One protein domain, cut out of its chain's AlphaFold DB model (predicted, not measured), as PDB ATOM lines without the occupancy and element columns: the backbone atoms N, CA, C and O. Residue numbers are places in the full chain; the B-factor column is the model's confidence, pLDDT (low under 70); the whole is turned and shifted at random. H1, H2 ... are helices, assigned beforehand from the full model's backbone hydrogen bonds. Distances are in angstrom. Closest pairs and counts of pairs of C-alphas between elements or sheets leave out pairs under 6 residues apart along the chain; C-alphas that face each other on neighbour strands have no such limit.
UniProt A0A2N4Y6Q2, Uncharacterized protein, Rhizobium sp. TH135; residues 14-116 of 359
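Overview. This is residues 14 to 116 of the 359 residues of an uncharacterized protein of Rhizobium sp. TH135 (UniProt A0A2N4Y6Q2). One long helix, H6, is the spine, with five shorter helices along one side: H1 and H5 cross its first half, H4 packs farther on, and H2 and H3 lie toward its last residues. The printed part has 103 residues with six named helices, H1 to H6 in order, and no named strand: all helix. It is compact, radius of gyration of the C-alphas 13.9 A, spanning 42 by 32 by 22 A.

Along the chain. H6, residues 90 to 115, runs 36.9 A from C-alpha 90 at (-15.418, -38.378, -21.997) to C-alpha 115 at (-36.587, -34.552, -51.954). H5, residues 66 to 80, measures 21.1 A. H1 is residues 14 to 24, H2 29 to 37, H3 41 to 47, H4 51 to 57.

Arrangement. H6, the hub, touches H5 about perpendicular at 80 degrees; the closest C-alphas, of Ala 74 and Val 96, are 5.5 A apart. H4 touches H6 at a steep tilt of 45 degrees, opposite ways, closest at C-alphas Pro 52 and Leu 103, 5.4 A. Every O i to N i+4 pair is within hydrogen-bond range in H1, H3, H4, H5 and H6; in H2, 3 of 5.

Size, cuts and confidence. The farthest C-alphas, of Gly 42 and Asp 85, are 42.7 A apart. The printed part has no cut and no long link. Residues 84 to 88 and 116 have pLDDT under 70.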
ATOM      1  N   ASP A  14     -15.206 -28.036 -31.584       86.12
ATOM      2  CA  ASP A  14     -14.816 -27.646 -32.941       86.12
ATOM      3  C   ASP A  14     -13.656 -28.499 -33.453       86.12
ATOM      4  O   ASP A  14     -13.722 -28.992 -34.581       86.12
ATOM      5  N   ASP A  15     -12.666 -28.768 -32.603       86.00
ATOM      6  CA  ASP A  15     -11.533 -29.636 -32.931       86.00
ATOM      7  C   ASP A  15     -11.991 -31.074 -33.207       86.00
ATOM      8  O   ASP A  15     -11.567 -31.689 -34.185       86.00
ATOM      9  N   ILE A  16     -12.940 -31.582 -32.412       89.50
ATOM     10  CA  ILE A  16     -13.580 -32.890 -32.633       89.50
ATOM     11  C   ILE A  16     -14.284 -32.929 -33.996       89.50
ATOM     12  O   ILE A  16     -14.116 -33.882 -34.760       89.50
ATOM     13  N   ARG A  17     -15.066 -31.895 -34.338       90.19
ATOM     14  CA  ARG A  17     -15.736 -31.817 -35.648       90.19
ATOM     15  C   ARG A  17     -14.734 -31.741 -36.797       90.19
ATOM     16  O   ARG A  17     -14.970 -32.349 -37.841       90.19
ATOM     17  N   ALA A  18     -13.642 -31.000 -36.628       88.69
ATOM     18  CA  ALA A  18     -12.584 -30.903 -37.626       88.69
ATOM     19  C   ALA A  18     -11.906 -32.263 -37.845       88.69
ATOM     20  O   ALA A  18     -11.804 -32.704 -38.992       88.69
ATOM     21  N   ALA A  19     -11.559 -32.970 -36.764       89.50
ATOM     22  CA  ALA A  19     -10.982 -34.312 -36.819       89.50
ATOM     23  C   ALA A  19     -11.891 -35.306 -37.557       89.50
ATOM     24  O   ALA A  19     -11.444 -36.045 -38.434       89.50
ATOM     25  N   ILE A  20     -13.198 -35.279 -37.271       93.25
ATOM     26  CA  ILE A  20     -14.171 -36.146 -37.947       93.25
ATOM     27  C   ILE A  20     -14.267 -35.816 -39.440       93.25
ATOM     28  O   ILE A  20     -14.306 -36.732 -40.257       93.25
ATOM     29  N   ARG A  21     -14.292 -34.536 -39.833       92.75
ATOM     30  CA  ARG A  21     -14.301 -34.156 -41.261       92.75
ATOM     31  C   ARG A  21     -13.081 -34.712 -41.993       92.75
ATOM     32  O   ARG A  21     -13.249 -35.360 -43.019       92.75
ATOM     33  N   VAL A  22     -11.889 -34.524 -41.424       91.25
ATOM     34  CA  VAL A  22     -10.640 -35.054 -41.993       91.25
ATOM     35  C   VAL A  22     -10.694 -36.579 -42.109       91.25
ATOM     36  O   VAL A  22     -10.285 -37.129 -43.129       91.25
ATOM     37  N   TRP A  23     -11.242 -37.269 -41.106       93.25
ATOM     38  CA  TRP A  23     -11.415 -38.722 -41.140       93.25
ATOM     39  C   TRP A  23     -12.368 -39.184 -42.246       93.25
ATOM     40  O   TRP A  23     -12.027 -40.089 -43.012       93.25
ATOM     41  N   LEU A  24     -13.528 -38.535 -42.391       92.81
ATOM     42  CA  LEU A  24     -14.525 -38.875 -43.412       92.81
ATOM     43  C   LEU A  24     -14.041 -38.618 -44.852       92.81
ATOM     44  O   LEU A  24     -14.537 -39.256 -45.783       92.81
ATOM     45  N   ASP A  25     -13.044 -37.753 -45.037       91.38
ATOM     46  CA  ASP A  25     -12.397 -37.511 -46.332       91.38
ATOM     47  C   ASP A  25     -11.298 -38.540 -46.665       91.38
ATOM     48  O   ASP A  25     -10.738 -38.536 -47.765       91.38
ATOM     49  N   THR A  26     -10.990 -39.466 -45.747       89.06
ATOM     50  CA  THR A  26      -9.923 -40.464 -45.917       89.06
ATOM     51  C   THR A  26     -10.469 -41.874 -46.175       89.06
ATOM     52  O   THR A  26     -11.543 -42.228 -45.682       89.06
ATOM     53  N   PRO A  27      -9.783 -42.723 -46.972       86.75
ATOM     54  CA  PRO A  27     -10.237 -44.092 -47.216       86.75
ATOM     55  C   PRO A  27     -10.429 -44.868 -45.900       86.75
ATOM     56  O   PRO A  27      -9.540 -44.813 -45.053       86.75
ATOM     57  N   PRO A  28     -11.538 -45.617 -45.727       86.25
ATOM     58  CA  PRO A  28     -12.519 -46.024 -46.743       86.25
ATOM     59  C   PRO A  28     -13.762 -45.115 -46.873       86.25
ATOM     60  O   PRO A  28     -14.669 -45.432 -47.648       86.25
ATOM     61  N   TRP A  29     -13.851 -44.008 -46.135       92.62
ATOM     62  CA  TRP A  29     -15.089 -43.231 -45.991       92.62
ATOM     63  C   TRP A  29     -15.649 -42.615 -47.280       92.62
ATOM     64  O   TRP A  29     -16.854 -42.770 -47.496       92.62
ATOM     65  N   PRO A  30     -14.848 -42.056 -48.209       92.62
ATOM     66  CA  PRO A  30     -15.367 -41.573 -49.488       92.62
ATOM     67  C   PRO A  30     -16.099 -42.658 -50.289       92.62
ATOM     68  O   PRO A  30     -17.106 -42.391 -50.943       92.62
ATOM     69  N   GLN A  31     -15.643 -43.913 -50.209       87.81
ATOM     70  CA  GLN A  31     -16.316 -45.036 -50.862       87.81
ATOM     71  C   GLN A  31     -17.636 -45.396 -50.165       87.81
ATOM     72  O   GLN A  31     -18.612 -45.712 -50.846       87.81
ATOM     73  N   ARG A  32     -17.681 -45.331 -48.827       92.38
ATOM     74  CA  ARG A  32     -18.899 -45.577 -48.035       92.38
ATOM     75  C   ARG A  32     -19.954 -44.495 -48.293       92.38
ATOM     76  O   ARG A  32     -21.097 -44.818 -48.608       92.38
ATOM     77  N   LEU A  33     -19.570 -43.219 -48.233       92.06
ATOM     78  CA  LEU A  33     -20.473 -42.080 -48.442       92.06
ATOM     79  C   LEU A  33     -21.012 -42.023 -49.877       92.06
ATOM     80  O   LEU A  33     -22.202 -41.779 -50.078       92.06
ATOM     81  N   ARG A  34     -20.201 -42.416 -50.867       90.69
ATOM     82  CA  ARG A  34     -20.644 -42.561 -52.261       90.69
ATOM     83  C   ARG A  34     -21.844 -43.501 -52.421       90.69
ATOM     84  O   ARG A  34     -22.664 -43.293 -53.312       90.69
ATOM     85  N   MET A  35     -22.000 -44.513 -51.561       88.25
ATOM     86  CA  MET A  35     -23.178 -45.388 -51.594       88.25
ATOM     87  C   MET A  35     -24.467 -44.663 -51.210       88.25
ATOM     88  O   MET A  35     -25.528 -45.035 -51.707       88.25
ATOM     89  N   VAL A  36     -24.382 -43.652 -50.342       90.00
ATOM     90  CA  VAL A  36     -25.504 -42.774 -49.975       90.00
ATOM     91  C   VAL A  36     -25.793 -41.793 -51.112       90.00
ATOM     92  O   VAL A  36     -26.954 -41.589 -51.474       90.00
ATOM     93  N   ASP A  37     -24.753 -41.255 -51.749       90.44
ATOM     94  CA  ASP A  37     -24.898 -40.331 -52.880       90.44
ATOM     95  C   ASP A  37     -25.542 -41.002 -54.095       90.44
ATOM     96  O   ASP A  37     -26.487 -40.478 -54.688       90.44
ATOM     97  N   GLU A  38     -25.087 -42.206 -54.433       89.44
ATOM     98  CA  GLU A  38     -25.602 -42.995 -55.554       89.44
ATOM     99  C   GLU A  38     -26.890 -43.761 -55.202       89.44
ATOM    100  O   GLU A  38     -27.480 -44.417 -56.069       89.44
ATOM    101  N   MET A  39     -27.359 -43.680 -53.948       87.56
ATOM    102  CA  MET A  39     -28.555 -44.391 -53.512       87.56
ATOM    103  C   MET A  39     -29.798 -43.889 -54.266       87.56
ATOM    104  O   MET A  39     -30.105 -42.695 -54.231       87.56
ATOM    105  N   PRO A  40     -30.574 -44.781 -54.915       87.69
ATOM    106  CA  PRO A  40     -31.819 -44.387 -55.558       87.69
ATOM    107  C   PRO A  40     -32.821 -43.813 -54.541       87.69
ATOM    108  O   PRO A  40     -32.929 -44.365 -53.440       87.69
ATOM    109  N   PRO A  41     -33.643 -42.814 -54.918       85.50
ATOM    110  CA  PRO A  41     -34.578 -42.147 -54.007       85.50
ATOM    111  C   PRO A  41     -35.478 -43.104 -53.204       85.50
ATOM    112  O   PRO A  41     -35.676 -42.923 -52.008       85.50
ATOM    113  N   GLY A  42     -35.980 -44.180 -53.822       81.81
ATOM    114  CA  GLY A  42     -36.826 -45.157 -53.123       81.81
ATOM    115  C   GLY A  42     -36.113 -45.896 -51.982       81.81
ATOM    116  O   GLY A  42     -36.698 -46.102 -50.924       81.81
ATOM    117  N   ARG A  43     -34.835 -46.255 -52.166       83.94
ATOM    118  CA  ARG A  43     -34.030 -46.886 -51.107       83.94
ATOM    119  C   ARG A  43     -33.607 -45.882 -50.050       83.94
ATOM    120  O   ARG A  43     -33.605 -46.225 -48.875       83.94
ATOM    121  N   LEU A  44     -33.305 -44.657 -50.472       87.06
ATOM    122  CA  LEU A  44     -32.956 -43.579 -49.561       87.06
ATOM    123  C   LEU A  44     -34.131 -43.285 -48.610       87.06
ATOM    124  O   LEU A  44     -33.932 -43.308 -47.403       87.06
ATOM    125  N   ARG A  45     -35.375 -43.177 -49.110       86.06
ATOM    126  CA  ARG A  45     -36.573 -43.051 -48.250       86.06
ATOM    127  C   ARG A  45     -36.734 -44.215 -47.277       86.06
ATOM    128  O   ARG A  45     -37.018 -43.985 -46.110       86.06
ATOM    129  N   LEU A  46     -36.550 -45.450 -47.743       85.75
ATOM    130  CA  LEU A  46     -36.782 -46.641 -46.922       85.75
ATOM    131  C   LEU A  46     -35.726 -46.841 -45.824       85.75
ATOM    132  O   LEU A  46     -36.023 -47.442 -44.798       85.75
ATOM    133  N   HIS A  47     -34.495 -46.376 -46.048       87.81
ATOM    134  CA  HIS A  47     -33.358 -46.716 -45.192       87.81
ATOM    135  C   HIS A  47     -32.656 -45.514 -44.554       87.81
ATOM    136  O   HIS A  47     -31.723 -45.736 -43.790       87.81
ATOM    137  N   HIS A  48     -33.073 -44.267 -44.808       88.38
ATOM    138  CA  HIS A  48     -32.391 -43.073 -44.280       88.38
ATOM    139  C   HIS A  48     -32.119 -43.132 -42.768       88.38
ATOM    140  O   HIS A  48     -31.024 -42.790 -42.333       88.38
ATOM    141  N   GLU A  49     -33.048 -43.672 -41.977       88.19
ATOM    142  CA  GLU A  49     -32.878 -43.824 -40.526       88.19
ATOM    143  C   GLU A  49     -31.797 -44.844 -40.125       88.19
ATOM    144  O   GLU A  49     -31.152 -44.696 -39.087       88.19
ATOM    145  N   THR A  50     -31.575 -45.887 -40.934       91.88
ATOM    146  CA  THR A  50     -30.623 -46.974 -40.643       91.88
ATOM    147  C   THR A  50     -29.284 -46.821 -41.366       91.88
ATOM    148  O   THR A  50     -28.333 -47.550 -41.062       91.88
ATOM    149  N   LEU A  51     -29.171 -45.870 -42.298       90.50
ATOM    150  CA  LEU A  51     -27.959 -45.634 -43.081       90.50
ATOM    151  C   LEU A  51     -26.736 -45.241 -42.240       90.50
ATOM    152  O   LEU A  51     -25.710 -45.892 -42.432       90.50
ATOM    153  N   PRO A  52     -26.801 -44.294 -41.279       92.50
ATOM    154  CA  PRO A  52     -25.641 -43.950 -40.451       92.50
ATOM    155  C   PRO A  52     -25.047 -45.171 -39.739       92.50
ATOM    156  O   PRO A  52     -23.843 -45.412 -39.785       92.50
ATOM    157  N   ARG A  53     -25.918 -46.020 -39.178       91.44
ATOM    158  CA  ARG A  53     -25.517 -47.279 -38.543       91.44
ATOM    159  C   ARG A  53     -24.896 -48.253 -39.538       91.44
ATOM    160  O   ARG A  53     -23.906 -48.905 -39.226       91.44
ATOM    161  N   THR A  54     -25.480 -48.362 -40.726       90.69
ATOM    162  CA  THR A  54     -24.993 -49.268 -41.771       90.69
ATOM    163  C   THR A  54     -23.594 -48.867 -42.234       90.69
ATOM    164  O   THR A  54     -22.751 -49.745 -42.372       90.69
ATOM    165  N   LEU A  55     -23.330 -47.564 -42.404       91.50
ATOM    166  CA  LEU A  55     -22.033 -47.021 -42.829       91.50
ATOM    167  C   LEU A  55     -20.899 -47.366 -41.860       91.50
ATOM    168  O   LEU A  55     -19.829 -47.779 -42.297       91.50
ATOM    169  N   VAL A  56     -21.147 -47.239 -40.556       91.69
ATOM    170  CA  VAL A  56     -20.174 -47.607 -39.514       91.69
ATOM    171  C   VAL A  56     -19.899 -49.114 -39.521       91.69
ATOM    172  O   VAL A  56     -18.766 -49.545 -39.356       91.69
ATOM    173  N   MET A  57     -20.926 -49.932 -39.753       89.44
ATOM    174  CA  MET A  57     -20.817 -51.392 -39.669       89.44
ATOM    175  C   MET A  57     -20.218 -52.061 -40.917       89.44
ATOM    176  O   MET A  57     -20.025 -53.272 -40.906       89.44
ATOM    177  N   MET A  58     -19.933 -51.325 -41.998       83.94
ATOM    178  CA  MET A  58     -19.570 -51.927 -43.293       83.94
ATOM    179  C   MET A  58     -18.271 -52.739 -43.280       83.94
ATOM    180  O   MET A  58     -18.164 -53.696 -44.042       83.94
ATOM    181  N   ASN A  59     -17.307 -52.364 -42.437       78.12
ATOM    182  CA  ASN A  59     -16.022 -53.061 -42.305       78.12
ATOM    183  C   ASN A  59     -15.809 -53.616 -40.892       78.12
ATOM    184  O   ASN A  59     -14.683 -53.944 -40.538       78.12
ATOM    185  N   ALA A  60     -16.861 -53.666 -40.074       83.75
ATOM    186  CA  ALA A  60     -16.759 -54.242 -38.745       83.75
ATOM    187  C   ALA A  60     -16.684 -55.772 -38.859       83.75
ATOM    188  O   ALA A  60     -17.429 -56.368 -39.641       83.75
ATOM    189  N   ASP A  61     -15.818 -56.404 -38.063       80.69
ATOM    190  CA  ASP A  61     -15.697 -57.862 -38.034       80.69
ATOM    191  C   ASP A  61     -17.026 -58.523 -37.639       80.69
ATOM    192  O   ASP A  61     -17.842 -57.952 -36.900       80.69
ATOM    193  N   GLU A  62     -17.253 -59.748 -38.114       73.50
ATOM    194  CA  GLU A  62     -18.475 -60.497 -37.828       73.50
ATOM    195  C   GLU A  62     -18.666 -60.675 -36.308       73.50
ATOM    196  O   GLU A  62     -17.793 -61.167 -35.599       73.50
ATOM    197  N   GLY A  63     -19.817 -60.234 -35.787       79.31
ATOM    198  CA  GLY A  63     -20.111 -60.240 -34.347       79.31
ATOM    199  C   GLY A  63     -19.735 -58.955 -33.596       79.31
ATOM    200  O   GLY A  63     -20.074 -58.822 -32.415       79.31
ATOM    201  N   THR A  64     -19.120 -57.973 -34.261       87.25
ATOM    202  CA  THR A  64     -18.808 -56.671 -33.654       87.25
ATOM    203  C   THR A  64     -20.086 -55.911 -33.298       87.25
ATOM    204  O   THR A  64     -21.017 -55.769 -34.094       87.25
ATOM    205  N   ARG A  65     -20.151 -55.390 -32.068       90.75
ATOM    206  CA  ARG A  65     -21.262 -54.533 -31.632       90.75
ATOM    207  C   ARG A  65     -21.109 -53.141 -32.236       90.75
ATOM    208  O   ARG A  65     -20.014 -52.594 -32.244       90.75
ATOM    209  N   TYR A  66     -22.224 -52.514 -32.609       89.38
ATOM    210  CA  TYR A  66     -22.227 -51.145 -33.144       89.38
ATOM    211  C   TYR A  66     -21.493 -50.140 -32.248       89.38
ATOM    212  O   TYR A  66     -20.713 -49.337 -32.742       89.38
ATOM    213  N   SER A  67     -21.676 -50.230 -30.927       88.00
ATOM    214  CA  SER A  67     -20.991 -49.356 -29.970       88.00
ATOM    215  C   SER A  67     -19.467 -49.506 -30.002       88.00
ATOM    216  O   SER A  67     -18.762 -48.536 -29.753       88.00
ATOM    217  N   ALA A  68     -18.958 -50.707 -30.293       88.31
ATOM    218  CA  ALA A  68     -17.527 -50.956 -30.429       88.31
ATOM    219  C   ALA A  68     -17.014 -50.396 -31.763       88.31
ATOM    220  O   ALA A  68     -16.077 -49.607 -31.753       88.31
ATOM    221  N   ALA A  69     -17.706 -50.698 -32.868       90.12
ATOM    222  CA  ALA A  69     -17.339 -50.217 -34.201       90.12
ATOM    223  C   ALA A  69     -17.311 -48.681 -34.285       90.12
ATOM    224  O   ALA A  69     -16.372 -48.102 -34.817       90.12
ATOM    225  N   ILE A  70     -18.305 -47.993 -33.713       92.62
ATOM    226  CA  ILE A  70     -18.315 -46.527 -33.745       92.62
ATOM    227  C   ILE A  70     -17.264 -45.897 -32.830       92.62
ATOM    228  O   ILE A  70     -16.727 -44.840 -33.151       92.62
ATOM    229  N   SER A  71     -16.958 -46.541 -31.701       90.56
ATOM    230  CA  SER A  71     -15.890 -46.083 -30.809       90.56
ATOM    231  C   SER A  71     -14.527 -46.226 -31.476       90.56
ATOM    232  O   SER A  71     -13.673 -45.367 -31.304       90.56
ATOM    233  N   GLU A  72     -14.338 -47.283 -32.261       89.06
ATOM    234  CA  GLU A  72     -13.129 -47.495 -33.047       89.06
ATOM    235  C   GLU A  72     -12.983 -46.439 -34.152       89.06
ATOM    236  O   GLU A  72     -11.955 -45.776 -34.226       89.06
ATOM    237  N   GLU A  73     -14.030 -46.180 -34.940       91.94
ATOM    238  CA  GLU A  73     -14.016 -45.118 -35.962       91.94
ATOM    239  C   GLU A  73     -13.775 -43.721 -35.355       91.94
ATOM    240  O   GLU A  73     -13.041 -42.911 -35.920       91.94
ATOM    241  N   ALA A  74     -14.350 -43.436 -34.183       91.00
ATOM    242  CA  ALA A  74     -14.105 -42.194 -33.451       91.00
ATOM    243  C   ALA A  74     -12.665 -42.098 -32.917       91.00
ATOM    244  O   ALA A  74     -12.083 -41.016 -32.924       91.00
ATOM    245  N   HIS A  75     -12.081 -43.215 -32.477       89.12
ATOM    246  CA  HIS A  75     -10.686 -43.274 -32.045       89.12
ATOM    247  C   HIS A  75      -9.731 -42.985 -33.208       89.12
ATOM    248  O   HIS A  75      -8.882 -42.104 -33.083       89.12
ATOM    249  N   TRP A  76      -9.932 -43.635 -34.360       88.94
ATOM    250  CA  TRP A  76      -9.123 -43.405 -35.561       88.94
ATOM    251  C   TRP A  76      -9.198 -41.957 -36.061       88.94
ATOM    252  O   TRP A  76      -8.193 -41.414 -36.517       88.94
ATOM    253  N   ALA A  77     -10.360 -41.302 -35.939       90.38
ATOM    254  CA  ALA A  77     -10.510 -39.893 -36.305       90.38
ATOM    255  C   ALA A  77      -9.620 -38.959 -35.464       90.38
ATOM    256  O   ALA A  77      -9.009 -38.029 -35.999       90.38
ATOM    257  N   LEU A  78      -9.534 -39.219 -34.156       88.25
ATOM    258  CA  LEU A  78      -8.695 -38.457 -33.229       88.25
ATOM    259  C   LEU A  78      -7.215 -38.771 -33.438       88.25
ATOM    260  O   LEU A  78      -6.423 -37.848 -33.605       88.25
ATOM    261  N   GLU A  79      -6.862 -40.056 -33.518       86.12
ATOM    262  CA  GLU A  79      -5.481 -40.512 -33.705       86.12
ATOM    263  C   GLU A  79      -4.877 -39.963 -35.002       86.12
ATOM    264  O   GLU A  79      -3.756 -39.455 -35.009       86.12
ATOM    265  N   ARG A  80      -5.644 -39.978 -36.099       85.25
ATOM    266  CA  ARG A  80      -5.205 -39.424 -37.386       85.25
ATOM    267  C   ARG A  80      -5.013 -37.908 -37.361       85.25
ATOM    268  O   ARG A  80      -4.245 -37.387 -38.162       85.25
ATOM    269  N   SER A  81      -5.720 -37.219 -36.475       87.31
ATOM    270  CA  SER A  81      -5.604 -35.771 -36.283       87.31
ATOM    271  C   SER A  81      -4.600 -35.419 -35.181       87.31
ATOM    272  O   SER A  81      -4.628 -34.306 -34.673       87.31
ATOM    273  N   GLU A  82      -3.745 -36.378 -34.804       84.88
ATOM    274  CA  GLU A  82      -2.693 -36.252 -33.788       84.88
ATOM    275  C   GLU A  82      -3.212 -35.915 -32.378       84.88
ATOM    276  O   GLU A  82      -2.438 -35.582 -31.482       84.88
ATOM    277  N   TYR A  83      -4.511 -36.102 -32.132       81.31
ATOM    278  CA  TYR A  83      -5.091 -36.039 -30.794       81.31
ATOM    279  C   TYR A  83      -4.849 -37.376 -30.085       81.31
ATOM    280  O   TYR A  83      -5.693 -38.276 -30.087       81.31
ATOM    281  N   GLN A  84      -3.644 -37.517 -29.532       65.81
ATOM    282  CA  GLN A  84      -3.197 -38.719 -28.834       65.81
ATOM    283  C   GLN A  84      -3.891 -38.867 -27.464       65.81
ATOM    284  O   GLN A  84      -4.297 -37.893 -26.836       65.81
ATOM    285  N   ASP A  85      -4.014 -40.122 -27.026       58.62
ATOM    286  CA  ASP A  85      -4.452 -40.559 -25.692       58.62
ATOM    287  C   ASP A  85      -5.956 -40.545 -25.344       58.62
ATOM    288  O   ASP A  85      -6.414 -39.837 -24.446       58.62
ATOM    289  N   ILE A  86      -6.762 -41.391 -26.010       56.62
ATOM    290  CA  ILE A  86      -8.096 -41.756 -25.490       56.62
ATOM    291  C   ILE A  86      -8.480 -43.196 -25.874       56.62
ATOM    292  O   ILE A  86      -9.357 -43.426 -26.714       56.62
ATOM    293  N   LYS A  87      -7.886 -44.210 -25.231       52.38
ATOM    294  CA  LYS A  87      -8.532 -45.539 -25.154       52.38
ATOM    295  C   LYS A  87      -9.591 -45.512 -24.047       52.38
ATOM    296  O   LYS A  87      -9.429 -46.097 -22.983       52.38
ATOM    297  N   GLY A  88     -10.691 -44.810 -24.330       60.69
ATOM    298  CA  GLY A  88     -11.836 -44.632 -23.430       60.69
ATOM    299  C   GLY A  88     -11.822 -43.312 -22.648       60.69
ATOM    300  O   GLY A  88     -10.769 -42.783 -22.321       60.69
ATOM    301  N   GLY A  89     -13.012 -42.758 -22.377       75.06
ATOM    302  CA  GLY A  89     -13.187 -41.505 -21.626       75.06
ATOM    303  C   GLY A  89     -14.253 -40.568 -22.210       75.06
ATOM    304  O   GLY A  89     -14.911 -40.889 -23.203       75.06
ATOM    305  N   GLU A  90     -14.423 -39.392 -21.595       79.19
ATOM    306  CA  GLU A  90     -15.418 -38.378 -21.997       79.19
ATOM    307  C   GLU A  90     -15.154 -37.818 -23.404       79.19
ATOM    308  O   GLU A  90     -16.080 -37.629 -24.190       79.19
ATOM    309  N   ARG A  91     -13.880 -37.633 -23.774       80.44
ATOM    310  CA  ARG A  91     -13.488 -37.155 -25.109       80.44
ATOM    311  C   ARG A  91     -13.897 -38.131 -26.222       80.44
ATOM    312  O   ARG A  91     -14.450 -37.707 -27.238       80.44
ATOM    313  N   LEU A  92     -13.712 -39.439 -26.014       85.94
ATOM    314  CA  LEU A  92     -14.162 -40.460 -26.966       85.94
ATOM    315  C   LEU A  92     -15.693 -40.490 -27.051       85.94
ATOM    316  O   LEU A  92     -16.237 -40.560 -28.147       85.94
ATOM    317  N   ARG A  93     -16.398 -40.355 -25.919       87.44
ATOM    318  CA  ARG A  93     -17.868 -40.248 -25.893       87.44
ATOM    319  C   ARG A  93     -18.384 -39.059 -26.704       87.44
ATOM    320  O   ARG A  93     -19.296 -39.230 -27.512       87.44
ATOM    321  N   ARG A  94     -17.785 -37.879 -26.518       89.44
ATOM    322  CA  ARG A  94     -18.108 -36.659 -27.279       89.44
ATOM    323  C   ARG A  94     -17.837 -36.838 -28.770       89.44
ATOM    324  O   ARG A  94     -18.663 -36.446 -29.589       89.44
ATOM    325  N   THR A  95     -16.738 -37.502 -29.117       90.56
ATOM    326  CA  THR A  95     -16.374 -37.786 -30.514       90.56
ATOM    327  C   THR A  95     -17.329 -38.783 -31.165       90.56
ATOM    328  O   THR A  95     -17.784 -38.541 -32.277       90.56
ATOM    329  N   VAL A  96     -17.723 -39.849 -30.461       92.94
ATOM    330  CA  VAL A  96     -18.752 -40.793 -30.929       92.94
ATOM    331  C   VAL A  96     -20.068 -40.065 -31.201       92.94
ATOM    332  O   VAL A  96     -20.624 -40.200 -32.288       92.94
ATOM    333  N   ALA A  97     -20.540 -39.240 -30.260       93.12
ATOM    334  CA  ALA A  97     -21.780 -38.483 -30.433       93.12
ATOM    335  C   ALA A  97     -21.705 -37.500 -31.618       93.12
ATOM    336  O   ALA A  97     -22.660 -37.369 -32.386       93.12
ATOM    337  N   ALA A  98     -20.562 -36.830 -31.793       92.75
ATOM    338  CA  ALA A  98     -20.330 -35.929 -32.916       92.75
ATOM    339  C   ALA A  98     -20.280 -36.676 -34.261       92.75
ATOM    340  O   ALA A  98     -20.874 -36.208 -35.232       92.75
ATOM    341  N   LEU A  99     -19.651 -37.854 -34.310       94.00
ATOM    342  CA  LEU A  99     -19.580 -38.691 -35.508       94.00
ATOM    343  C   LEU A  99     -20.970 -39.195 -35.918       94.00
ATOM    344  O   LEU A  99     -21.344 -39.082 -37.085       94.00
ATOM    345  N   GLU A 100     -21.778 -39.675 -34.966       94.31
ATOM    346  CA  GLU A 100     -23.169 -40.074 -35.230       94.31
ATOM    347  C   GLU A 100     -23.995 -38.925 -35.798       94.31
ATOM    348  O   GLU A 100     -24.742 -39.101 -36.765       94.31
ATOM    349  N   LYS A 101     -23.858 -37.746 -35.189       94.69
ATOM    350  CA  LYS A 101     -24.555 -36.542 -35.625       94.69
ATOM    351  C   LYS A 101     -24.149 -36.158 -37.045       94.69
ATOM    352  O   LYS A 101     -25.025 -35.926 -37.870       94.69
ATOM    353  N   GLN A 102     -22.856 -36.162 -37.356       94.06
ATOM    354  CA  GLN A 102     -22.355 -35.774 -38.672       94.06
ATOM    355  C   GLN A 102     -22.774 -36.757 -39.777       94.06
ATOM    356  O   GLN A 102     -23.164 -36.331 -40.863       94.06
ATOM    357  N   LEU A 103     -22.774 -38.066 -39.501       94.81
ATOM    358  CA  LEU A 103     -23.281 -39.066 -40.449       94.81
ATOM    359  C   LEU A 103     -24.789 -38.929 -40.683       94.81
ATOM    360  O   LEU A 103     -25.257 -39.100 -41.808       94.81
ATOM    361  N   ARG A 104     -25.556 -38.603 -39.637       93.62
ATOM    362  CA  ARG A 104     -26.993 -38.326 -39.753       93.62
ATOM    363  C   ARG A 104     -27.250 -37.073 -40.584       93.62
ATOM    364  O   ARG A 104     -28.007 -37.143 -41.543       93.62
ATOM    365  N   GLU A 105     -26.557 -35.978 -40.283       93.81
ATOM    366  CA  GLU A 105     -26.643 -34.727 -41.044       93.81
ATOM    367  C   GLU A 105     -26.296 -34.933 -42.521       93.81
ATOM    368  O   GLU A 105     -26.972 -34.384 -43.385       93.81
ATOM    369  N   TYR A 106     -25.299 -35.765 -42.831       93.31
ATOM    370  CA  TYR A 106     -24.956 -36.110 -44.212       93.31
ATOM    371  C   TYR A 106     -26.123 -36.792 -44.946       93.31
ATOM    372  O   TYR A 106     -26.491 -36.411 -46.060       93.31
ATOM    373  N   VAL A 107     -26.742 -37.794 -44.313       92.75
ATOM    374  CA  VAL A 107     -27.901 -38.501 -44.877       92.75
ATOM    375  C   VAL A 107     -29.108 -37.567 -44.998       92.75
ATOM    376  O   VAL A 107     -29.801 -37.605 -46.016       92.75
ATOM    377  N   ASP A 108     -29.333 -36.689 -44.021       91.44
ATOM    378  CA  ASP A 108     -30.424 -35.712 -44.024       91.44
ATOM    379  C   ASP A 108     -30.236 -34.650 -45.116       91.44
ATOM    380  O   ASP A 108     -31.179 -34.322 -45.836       91.44
ATOM    381  N   GLN A 109     -29.011 -34.161 -45.321       91.69
ATOM    382  CA  GLN A 109     -28.675 -33.280 -46.441       91.69
ATOM    383  C   GLN A 109     -28.918 -33.981 -47.774       91.69
ATOM    384  O   GLN A 109     -29.515 -33.397 -48.678       91.69
ATOM    385  N   ARG A 110     -28.527 -35.255 -47.902       90.44
ATOM    386  CA  ARG A 110     -28.826 -36.045 -49.100       90.44
ATOM    387  C   ARG A 110     -30.333 -36.185 -49.304       90.44
ATOM    388  O   ARG A 110     -30.803 -35.977 -50.421       90.44
ATOM    389  N   MET A 111     -31.094 -36.487 -48.253       88.25
ATOM    390  CA  MET A 111     -32.559 -36.529 -48.286       88.25
ATOM    391  C   MET A 111     -33.134 -35.188 -48.750       88.25
ATOM    392  O   MET A 111     -33.954 -35.161 -49.666       88.25
ATOM    393  N   HIS A 112     -32.653 -34.075 -48.206       88.00
ATOM    394  CA  HIS A 112     -33.079 -32.739 -48.606       88.00
ATOM    395  C   HIS A 112     -32.692 -32.414 -50.057       88.00
ATOM    396  O   HIS A 112     -33.474 -31.819 -50.780       88.00
ATOM    397  N   VAL A 113     -31.528 -32.824 -50.557       87.94
ATOM    398  CA  VAL A 113     -31.153 -32.594 -51.966       87.94
ATOM    399  C   VAL A 113     -31.996 -33.446 -52.924       87.94
ATOM    400  O   VAL A 113     -32.340 -32.991 -54.012       87.94
ATOM    401  N   VAL A 114     -32.342 -34.682 -52.545       84.38
ATOM    402  CA  VAL A 114     -33.164 -35.580 -53.380       84.38
ATOM    403  C   VAL A 114     -34.646 -35.206 -53.352       84.38
ATOM    404  O   VAL A 114     -35.327 -35.365 -54.365       84.38
ATOM    405  N   PHE A 115     -35.153 -34.746 -52.206       83.06
ATOM    406  CA  PHE A 115     -36.587 -34.552 -51.954       83.06
ATOM    407  C   PHE A 115     -36.993 -33.101 -51.673       83.06
ATOM    408  O   PHE A 115     -38.183 -32.810 -51.583       83.06
ATOM    409  N   GLY A 116     -36.041 -32.176 -51.560       57.91
ATOM    410  CA  GLY A 116     -36.253 -30.775 -51.199       57.91
ATOM    411  C   GLY A 116     -36.836 -29.930 -52.325       57.91
ATOM    412  O   GLY A 116     -36.169 -29.060 -52.877       57.91
TER     413      GLY A 116